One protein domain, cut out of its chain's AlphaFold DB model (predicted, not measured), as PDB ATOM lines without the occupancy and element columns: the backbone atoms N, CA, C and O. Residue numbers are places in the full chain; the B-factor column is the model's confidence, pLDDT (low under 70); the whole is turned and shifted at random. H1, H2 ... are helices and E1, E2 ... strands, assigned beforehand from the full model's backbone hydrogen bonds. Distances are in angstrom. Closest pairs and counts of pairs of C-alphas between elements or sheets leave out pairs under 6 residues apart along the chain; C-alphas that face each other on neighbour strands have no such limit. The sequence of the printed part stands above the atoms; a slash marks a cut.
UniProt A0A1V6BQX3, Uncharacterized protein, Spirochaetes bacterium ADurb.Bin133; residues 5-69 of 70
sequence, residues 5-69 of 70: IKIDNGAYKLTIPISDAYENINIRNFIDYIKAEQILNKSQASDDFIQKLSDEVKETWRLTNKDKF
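This is residues 5 to 69 of the 70 residues of an uncharacterized protein of Spirochaetes bacterium ADurb.Bin133 (UniProt A0A1V6BQX3). An open zigzag rather than a ball: a small two-strand hairpin, E1 and E2, leads through the short helix H1 to a corner, and from there the long helices H2 and H3 form the two arms of a wide V, joined by residues 43 to 46. H3 packs on no other helix, and residues 32 to 69 stand free. The printed part has 65 residues, with E1, E2, H1, H2 and H3 in that order; the sheet, E1 - E2, is antiparallel, and the class is mostly helix. The whole is extended, with a radius of gyration of the C-alphas of 19.9 A, and only just flat, spanning 58 by 29 by 12 A.

Start at the sheet, where E1, residues 5 to 8, and E2, residues 11 to 15, form an antiparallel hairpin at 137 degrees. Look there for N 6 and O 13, 2.9 A apart, and N 13 and O 6, 2.7 A apart, both within hydrogen-bond range. Next come H1, residues 18 to 23, and H2, residues 25 to 42, which touch only at the corner by their link, H2 with residues 27 to 31 alone. Their closest C-alphas are those of Ala 21 and Arg 28, 5.0 A apart. They run opposite ways at a steep tilt of 56 degrees. H3, residues 47 to 64, is apart from H2, H1 and both strands. In H1, H2 and H3 every O i to N i+4 pair is within hydrogen-bond range.

Find C-alpha 5, where E1 begins, at (133.963, 89.733, 97.021). H2 runs 25.4 A from C-alpha 25 at (134.865, 101.011, 112.220). H3 runs 25.8 A to C-alpha 64 at (152.258, 135.014, 113.567).

The two farthest C-alphas, those of Asn 9 and Asp 67, are 60.8 A apart. The printed part has no cut, and its four links are tight. Its mean pLDDT is 73.6; look for values under 70 at residues 7 to 9, 11, 39 to 47, 66, and 68 to 69.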
ATOM      1  N   ILE A   5     132.779  89.732  97.879       71.75
ATOM      2  CA  ILE A   5     133.963  89.733  97.021       71.75
ATOM      3  C   ILE A   5     133.561  89.070  95.705       71.75
ATOM      4  O   ILE A   5     132.958  87.997  95.705       71.75
ATOM      5  N   LYS A   6     133.859  89.721  94.584       80.12
ATOM      6  CA  LYS A   6     133.714  89.161  93.237       80.12
ATOM      7  C   LYS A   6     135.004  89.390  92.461       80.12
ATOM      8  O   LYS A   6     135.734  90.326  92.760       80.12
ATOM      9  N   ILE A   7     135.266  88.557  91.464       67.31
ATOM     10  CA  ILE A   7     136.335  88.791  90.491       67.31
ATOM     11  C   ILE A   7     135.667  89.357  89.239       67.31
ATOM     12  O   ILE A   7     134.694  88.782  88.754       67.31
ATOM     13  N   ASP A   8     136.143  90.504  88.767       68.38
ATOM     14  CA  ASP A   8     135.615  91.232  87.611       68.38
ATOM     15  C   ASP A   8     136.810  91.667  86.752       68.38
ATOM     16  O   ASP A   8     137.713  92.336  87.253       68.38
ATOM     17  N   ASN A   9     136.872  91.222  85.493       60.41
ATOM     18  CA  ASN A   9     137.988  91.479  84.565       60.41
ATOM     19  C   ASN A   9     139.399  91.226  85.142       60.41
ATOM     20  O   ASN A   9     140.315  92.021  84.953       60.41
ATOM     21  N   GLY A  10     139.584  90.118  85.869       70.56
ATOM     22  CA  GLY A  10     140.885  89.748  86.446       70.56
ATOM     23  C   GLY A  10     141.294  90.549  87.689       70.56
ATOM     24  O   GLY A  10     142.359  90.293  88.243       70.56
ATOM     25  N   ALA A  11     140.448  91.467  88.168       61.03
ATOM     26  CA  ALA A  11     140.658  92.219  89.398       61.03
ATOM     27  C   ALA A  11     139.643  91.824  90.482       61.03
ATOM     28  O   ALA A  11     138.493  91.471  90.204       61.03
ATOM     29  N   TYR A  12     140.060  91.905  91.747       74.19
ATOM     30  CA  TYR A  12     139.163  91.707  92.884       74.19
ATOM     31  C   TYR A  12     138.293  92.949  93.095       74.19
ATOM     32  O   TYR A  12     138.789  94.047  93.338       74.19
ATOM     33  N   LYS A  13     136.976  92.761  93.041       74.44
ATOM     34  CA  LYS A  13     135.963  93.786  93.274       74.44
ATOM     35  C   LYS A  13     135.283  93.537  94.613       74.44
ATOM     36  O   LYS A  13     134.561  92.552  94.795       74.44
ATOM     37  N   LEU A  14     135.498  94.455  95.548       77.81
ATOM     38  CA  LEU A  14     134.865  94.444  96.860       77.81
ATOM     39  C   LEU A  14     133.626  95.345  96.830       77.81
ATOM     40  O   LEU A  14     133.724  96.534  96.544       77.81
ATOM     41  N   THR A  15     132.447  94.781  97.101       77.81
ATOM     42  CA  THR A  15     131.208  95.559  97.253       77.81
ATOM     43  C   THR A  15     130.834  95.615  98.725       77.81
ATOM     44  O   THR A  15     130.467  94.592  99.311       77.81
ATOM     45  N   ILE A  16     130.930  96.812  99.303       77.00
ATOM     46  CA  ILE A  16     130.616  97.086 100.706       77.00
ATOM     47  C   ILE A  16     129.295  97.870 100.758       77.00
ATOM     48  O   ILE A  16     129.210  98.942 100.155       77.00
ATOM     49  N   PRO A  17     128.258  97.365 101.446       78.31
ATOM     50  CA  PRO A  17     127.048  98.131 101.729       78.31
ATOM     51  C   PRO A  17     127.366  99.370 102.574       78.31
ATOM     52  O   PRO A  17     128.137  99.290 103.526       78.31
ATOM     53  N   ILE A  18     126.730 100.503 102.268       72.69
ATOM     54  CA  ILE A  18     126.952 101.759 103.000       72.69
ATOM     55  C   ILE A  18     126.648 101.588 104.498       72.69
ATOM     56  O   ILE A  18     127.413 102.076 105.323       72.69
ATOM     57  N   SER A  19     125.598 100.838 104.853       79.00
ATOM     58  CA  SER A  19     125.265 100.500 106.247       79.00
ATOM     59  C   SER A  19     126.450  99.882 106.992       79.00
ATOM     60  O   SER A  19     126.815 100.347 108.064       79.00
ATOM     61  N   ASP A  20     127.122  98.909 106.376       72.94
ATOM     62  CA  ASP A  20     128.225  98.166 106.990       72.94
ATOM     63  C   ASP A  20     129.480  99.047 107.129       72.94
ATOM     64  O   ASP A  20     130.251  98.886 108.073       72.94
ATOM     65  N   ALA A  21     129.673 100.014 106.224       70.00
ATOM     66  CA  ALA A  21     130.738 101.017 106.329       70.00
ATOM     67  C   ALA A  21     130.496 102.025 107.471       70.00
ATOM     68  O   ALA A  21     131.447 102.566 108.039       70.00
ATOM     69  N   TYR A  22     129.236 102.281 107.830       70.81
ATOM     70  CA  TYR A  22     128.906 103.101 108.993       70.81
ATOM     71  C   TYR A  22     128.919 102.292 110.295       70.81
ATOM     72  O   TYR A  22     129.377 102.803 111.310       70.81
ATOM     73  N   GLU A  23     128.483 101.039 110.290       79.75
ATOM     74  CA  GLU A  23     128.392 100.233 111.511       79.75
ATOM     75  C   GLU A  23     129.737  99.625 111.935       79.75
ATOM     76  O   GLU A  23     129.981  99.433 113.125       79.75
ATOM     77  N   ASN A  24     130.645  99.359 110.988       80.19
ATOM     78  CA  ASN A  24     131.929  98.725 111.269       80.19
ATOM     79  C   ASN A  24     133.104  99.696 111.082       80.19
ATOM     80  O   ASN A  24     133.487 100.042 109.962       80.19
ATOM     81  N   ILE A  25     133.730 100.079 112.197       81.38
ATOM     82  CA  ILE A  25     134.865 101.011 112.220       81.38
ATOM     83  C   ILE A  25     136.062 100.532 111.385       81.38
ATOM     84  O   ILE A  25     136.721 101.343 110.742       81.38
ATOM     85  N   ASN A  26     136.313  99.222 111.318       80.25
ATOM     86  CA  ASN A  26     137.437  98.679 110.553       80.25
ATOM     87  C   ASN A  26     137.208  98.832 109.047       80.25
ATOM     88  O   ASN A  26     138.126  99.180 108.307       80.25
ATOM     89  N   ILE A  27     135.969  98.619 108.597       80.56
ATOM     90  CA  ILE A  27     135.579  98.816 107.198       80.56
ATOM     91  C   ILE A  27     135.671 100.299 106.830       80.56
ATOM     92  O   ILE A  27     136.173 100.635 105.758       80.56
ATOM     93  N   ARG A  28     135.236 101.186 107.731       78.25
ATOM     94  CA  ARG A  28     135.343 102.633 107.539       78.25
ATOM     95  C   ARG A  28     136.795 103.081 107.376       78.25
ATOM     96  O   ARG A  28     137.126 103.690 106.366       78.25
ATOM     97  N   ASN A  29     137.658 102.689 108.313       81.56
ATOM     98  CA  ASN A  29     139.081 103.028 108.285       81.56
ATOM     99  C   ASN A  29     139.764 102.505 107.015       81.56
ATOM    100  O   ASN A  29     140.593 103.195 106.429       81.56
ATOM    101  N   PHE A  30     139.390 101.307 106.555       82.75
ATOM    102  CA  PHE A  30     139.893 100.756 105.300       82.75
ATOM    103  C   PHE A  30     139.466 101.593 104.082       82.75
ATOM    104  O   PHE A  30     140.295 101.894 103.226       82.75
ATOM    105  N   ILE A  31     138.199 102.011 104.004       81.50
ATOM    106  CA  ILE A  31     137.713 102.878 102.917       81.50
ATOM    107  C   ILE A  31     138.425 104.234 102.941       81.50
ATOM    108  O   ILE A  31     138.817 104.734 101.885       81.50
ATOM    109  N   ASP A  32     138.599 104.822 104.123       81.06
ATOM    110  CA  ASP A  32     139.255 106.120 104.281       81.06
ATOM    111  C   ASP A  32     140.734 106.052 103.892       81.06
ATOM    112  O   ASP A  32     141.211 106.924 103.166       81.06
ATOM    113  N   TYR A  33     141.431 104.974 104.265       82.06
ATOM    114  CA  TYR A  33     142.799 104.709 103.821       82.06
ATOM    115  C   TYR A  33     142.899 104.631 102.292       82.06
ATOM    116  O   TYR A  33     143.702 105.341 101.690       82.06
ATOM    117  N   ILE A  34     142.037 103.840 101.639       79.88
ATOM    118  CA  ILE A  34     142.040 103.718 100.172       79.88
ATOM    119  C   ILE A  34     141.747 105.064  99.498       79.88
ATOM    120  O   ILE A  34     142.355 105.386  98.478       79.88
ATOM    121  N   LYS A  35     140.840 105.877 100.050       78.69
ATOM    122  CA  LYS A  35     140.572 107.226  99.527       78.69
ATOM    123  C   LYS A  35     141.776 108.150  99.687       78.69
ATOM    124  O   LYS A  35     142.092 108.863  98.740       78.69
ATOM    125  N   ALA A  36     142.438 108.134 100.843       74.62
ATOM    126  CA  ALA A  36     143.639 108.928 101.081       74.62
ATOM    127  C   ALA A  36     144.758 108.538 100.102       74.62
ATOM    128  O   ALA A  36     145.299 109.405  99.424       74.62
ATOM    129  N   GLU A  37     145.013 107.241  99.929       72.94
ATOM    130  CA  GLU A  37     145.958 106.707  98.939       72.94
ATOM    131  C   GLU A  37     145.600 107.116  97.508       72.94
ATOM    132  O   GLU A  37     146.468 107.492  96.726       72.94
ATOM    133  N   GLN A  38     144.320 107.082  97.129       70.75
ATOM    134  CA  GLN A  38     143.890 107.535  95.805       70.75
ATOM    135  C   GLN A  38     144.084 109.037  95.608       70.75
ATOM    136  O   GLN A  38     144.413 109.455  94.502       70.75
ATOM    137  N   ILE A  39     143.861 109.846  96.645       69.56
ATOM    138  CA  ILE A  39     144.102 111.292  96.603       69.56
ATOM    139  C   ILE A  39     145.599 111.561  96.469       69.56
ATOM    140  O   ILE A  39     145.977 112.357  95.620       69.56
ATOM    141  N   LEU A  40     146.442 110.861  97.232       62.22
ATOM    142  CA  LEU A  40     147.899 110.969  97.144       62.22
ATOM    143  C   LEU A  40     148.406 110.552  95.758       62.22
ATOM    144  O   LEU A  40     149.120 111.311  95.120       62.22
ATOM    145  N   ASN A  41     147.953 109.410  95.237       60.94
ATOM    146  CA  ASN A  41     148.354 108.921  93.913       60.94
ATOM    147  C   ASN A  41     147.793 109.760  92.749       60.94
ATOM    148  O   ASN A  41     148.364 109.765  91.661       60.94
ATOM    149  N   LYS A  42     146.668 110.462  92.944       58.62
ATOM    150  CA  LYS A  42     146.123 111.432  91.974       58.62
ATOM    151  C   LYS A  42     146.660 112.845  92.171       58.62
ATOM    152  O   LYS A  42     146.399 113.700  91.324       58.62
ATOM    153  N   SER A  43     147.360 113.107  93.270       56.56
ATOM    154  CA  SER A  43     147.985 114.391  93.525       56.56
ATOM    155  C   SER A  43     149.086 114.584  92.488       56.56
ATOM    156  O   SER A  43     150.166 114.022  92.589       56.56
ATOM    157  N   GLN A  44     148.796 115.382  91.459       58.78
ATOM    158  CA  GLN A  44     149.781 115.860  90.482       58.78
ATOM    159  C   GLN A  44     150.722 116.921  91.077       58.78
ATOM    160  O   GLN A  44     151.514 117.519  90.351       58.78
ATOM    161  N   ALA A  45     150.610 117.202  92.378       62.94
ATOM    162  CA  ALA A  45     151.543 118.070  93.065       62.94
ATOM    163  C   ALA A  45     152.912 117.392  93.066       62.94
ATOM    164  O   ALA A  45     153.077 116.328  93.659       62.94
ATOM    165  N   SER A  46     153.881 118.009  92.396       67.25
ATOM    166  CA  SER A  46     155.273 117.611  92.548       67.25
ATOM    167  C   SER A  46     155.687 117.743  94.013       67.25
ATOM    168  O   SER A  46     155.156 118.590  94.742       67.25
ATOM    169  N   ASP A  47     156.669 116.950  94.433       67.00
ATOM    170  CA  ASP A  47     157.254 117.061  95.773       67.00
ATOM    171  C   ASP A  47     157.690 118.508  96.076       67.00
ATOM    172  O   ASP A  47     157.487 119.004  97.183       67.00
ATOM    173  N   ASP A  48     158.151 119.243  95.057       70.94
ATOM    174  CA  ASP A  48     158.473 120.673  95.138       70.94
ATOM    175  C   ASP A  48     157.276 121.556  95.526       70.94
ATOM    176  O   ASP A  48     157.433 122.546  96.243       70.94
ATOM    177  N   PHE A  49     156.067 121.238  95.051       70.81
ATOM    178  CA  PHE A  49     154.855 121.990  95.386       70.81
ATOM    179  C   PHE A  49     154.414 121.723  96.828       70.81
ATOM    180  O   PHE A  49     154.034 122.651  97.543       70.81
ATOM    181  N   ILE A  50     154.525 120.472  97.279       70.62
ATOM    182  CA  ILE A  50     154.260 120.091  98.672       70.62
ATOM    183  C   ILE A  50     155.267 120.773  99.604       70.62
ATOM    184  O   ILE A  50     154.884 121.318 100.641       70.62
ATOM    185  N   GLN A  51     156.542 120.803  99.210       74.69
ATOM    186  CA  GLN A  51     157.601 121.457  99.968       74.69
ATOM    187  C   GLN A  51     157.363 122.970 100.077       74.69
ATOM    188  O   GLN A  51     157.400 123.510 101.181       74.69
ATOM    189  N   LYS A  52     157.002 123.637  98.971       77.19
ATOM    190  CA  LYS A  52     156.632 125.064  98.977       77.19
ATOM    191  C   LYS A  52     155.459 125.366  99.904       77.19
ATOM    192  O   LYS A  52     155.561 126.278 100.717       77.19
ATOM    193  N   LEU A  53     154.383 124.577  99.839       74.44
ATOM    194  CA  LEU A  53     153.244 124.732 100.751       74.44
ATOM    195  C   LEU A  53     153.659 124.545 102.214       74.44
ATOM    196  O   LEU A  53     153.232 125.300 103.086       74.44
ATOM    197  N   SER A  54     154.509 123.554 102.497       75.31
ATOM    198  CA  SER A  54     155.010 123.340 103.853       75.31
ATOM    199  C   SER A  54     155.834 124.526 104.356       75.31
ATOM    200  O   SER A  54     155.768 124.831 105.549       75.31
ATOM    201  N   ASP A  55     156.627 125.153 103.492       81.44
ATOM    202  CA  ASP A  55     157.499 126.262 103.865       81.44
ATOM    203  C   ASP A  55     156.706 127.565 104.049       81.44
ATOM    204  O   ASP A  55     156.909 128.249 105.054       81.44
ATOM    205  N   GLU A  56     155.707 127.835 103.203       75.50
ATOM    206  CA  GLU A  56     154.772 128.959 103.375       75.50
ATOM    207  C   GLU A  56     154.001 128.869 104.703       75.50
ATOM    208  O   GLU A  56     153.869 129.858 105.433       75.50
ATOM    209  N   VAL A  57     153.524 127.675 105.070       77.69
ATOM    210  CA  VAL A  57     152.817 127.459 106.343       77.69
ATOM    211  C   VAL A  57     153.749 127.673 107.540       77.69
ATOM    212  O   VAL A  57     153.355 128.316 108.518       77.69
ATOM    213  N   LYS A  58     154.993 127.181 107.475       75.06
ATOM    214  CA  LYS A  58     155.996 127.391 108.534       75.06
ATOM    215  C   LYS A  58     156.352 128.864 108.691       75.06
ATOM    216  O   LYS A  58     156.449 129.345 109.820       75.06
ATOM    217  N   GLU A  59     156.540 129.577 107.586       81.94
ATOM    218  CA  GLU A  59     156.855 131.003 107.600       81.94
ATOM    219  C   GLU A  59     155.692 131.818 108.175       81.94
ATOM    220  O   GLU A  59     155.892 132.622 109.086       81.94
ATOM    221  N   THR A  60     154.461 131.518 107.759       80.75
ATOM    222  CA  THR A  60     153.244 132.152 108.285       80.75
ATOM    223  C   THR A  60     153.080 131.908 109.786       80.75
ATOM    224  O   THR A  60     152.794 132.837 110.548       80.75
ATOM    225  N   TRP A  61     153.316 130.674 110.247       77.25
ATOM    226  CA  TRP A  61     153.275 130.338 111.670       77.25
ATOM    227  C   TRP A  61     154.355 131.084 112.457       77.25
ATOM    228  O   TRP A  61     154.072 131.631 113.526       77.25
ATOM    229  N   ARG A  62     155.577 131.145 111.915       76.25
ATOM    230  CA  ARG A  62     156.708 131.853 112.520       76.25
ATOM    231  C   ARG A  62     156.439 133.349 112.631       76.25
ATOM    232  O   ARG A  62     156.729 133.918 113.675       76.25
ATOM    233  N   LEU A  63     155.900 133.980 111.588       80.44
ATOM    234  CA  LEU A  63     155.547 135.403 111.595       80.44
ATOM    235  C   LEU A  63     154.437 135.691 112.610       80.44
ATOM    236  O   LEU A  63     154.568 136.616 113.402       80.44
ATOM    237  N   THR A  64     153.401 134.852 112.651       81.31
ATOM    238  CA  THR A  64     152.258 135.014 113.567       81.31
ATOM    239  C   THR A  64     152.623 134.794 115.038       81.31
ATOM    240  O   THR A  64     152.020 135.392 115.923       81.31
ATOM    241  N   ASN A  65     153.594 133.925 115.331       78.19
ATOM    242  CA  ASN A  65     153.997 133.613 116.708       78.19
ATOM    243  C   ASN A  65     155.303 134.293 117.121       78.19
ATOM    244  O   ASN A  65     155.791 134.033 118.218       78.19
ATOM    245  N   LYS A  66     155.862 135.161 116.273       66.56
ATOM    246  CA  LYS A  66     157.141 135.831 116.516       66.56
ATOM    247  C   LYS A  66     157.135 136.608 117.835       66.56
ATOM    248  O   LYS A  66     158.091 136.507 118.592       66.56
ATOM    249  N   ASP A  67     156.019 137.260 118.147       74.75
ATOM    250  CA  ASP A  67     155.833 138.078 119.354       74.75
ATOM    251  C   ASP A  67     155.761 137.262 120.656       74.75
ATOM    252  O   ASP A  67     155.832 137.828 121.740       74.75
ATOM    253  N   LYS A  68     155.625 135.931 120.579       66.88
ATOM    254  CA  LYS A  68     155.641 135.046 121.761       66.88
ATOM    255  C   LYS A  68     157.049 134.603 122.167       66.88
ATOM    256  O   LYS A  68     157.192 133.939 123.190       66.88
ATOM    257  N   PHE A  69     158.058 134.908 121.353       60.38
ATOM    258  CA  PHE A  69     159.445 134.474 121.546       60.38
ATOM    259  C   PHE A  69     160.436 135.649 121.642       60.38
ATOM    260  O   PHE A  69     161.643 135.420 121.552       60.38
TER     261      PHE A  69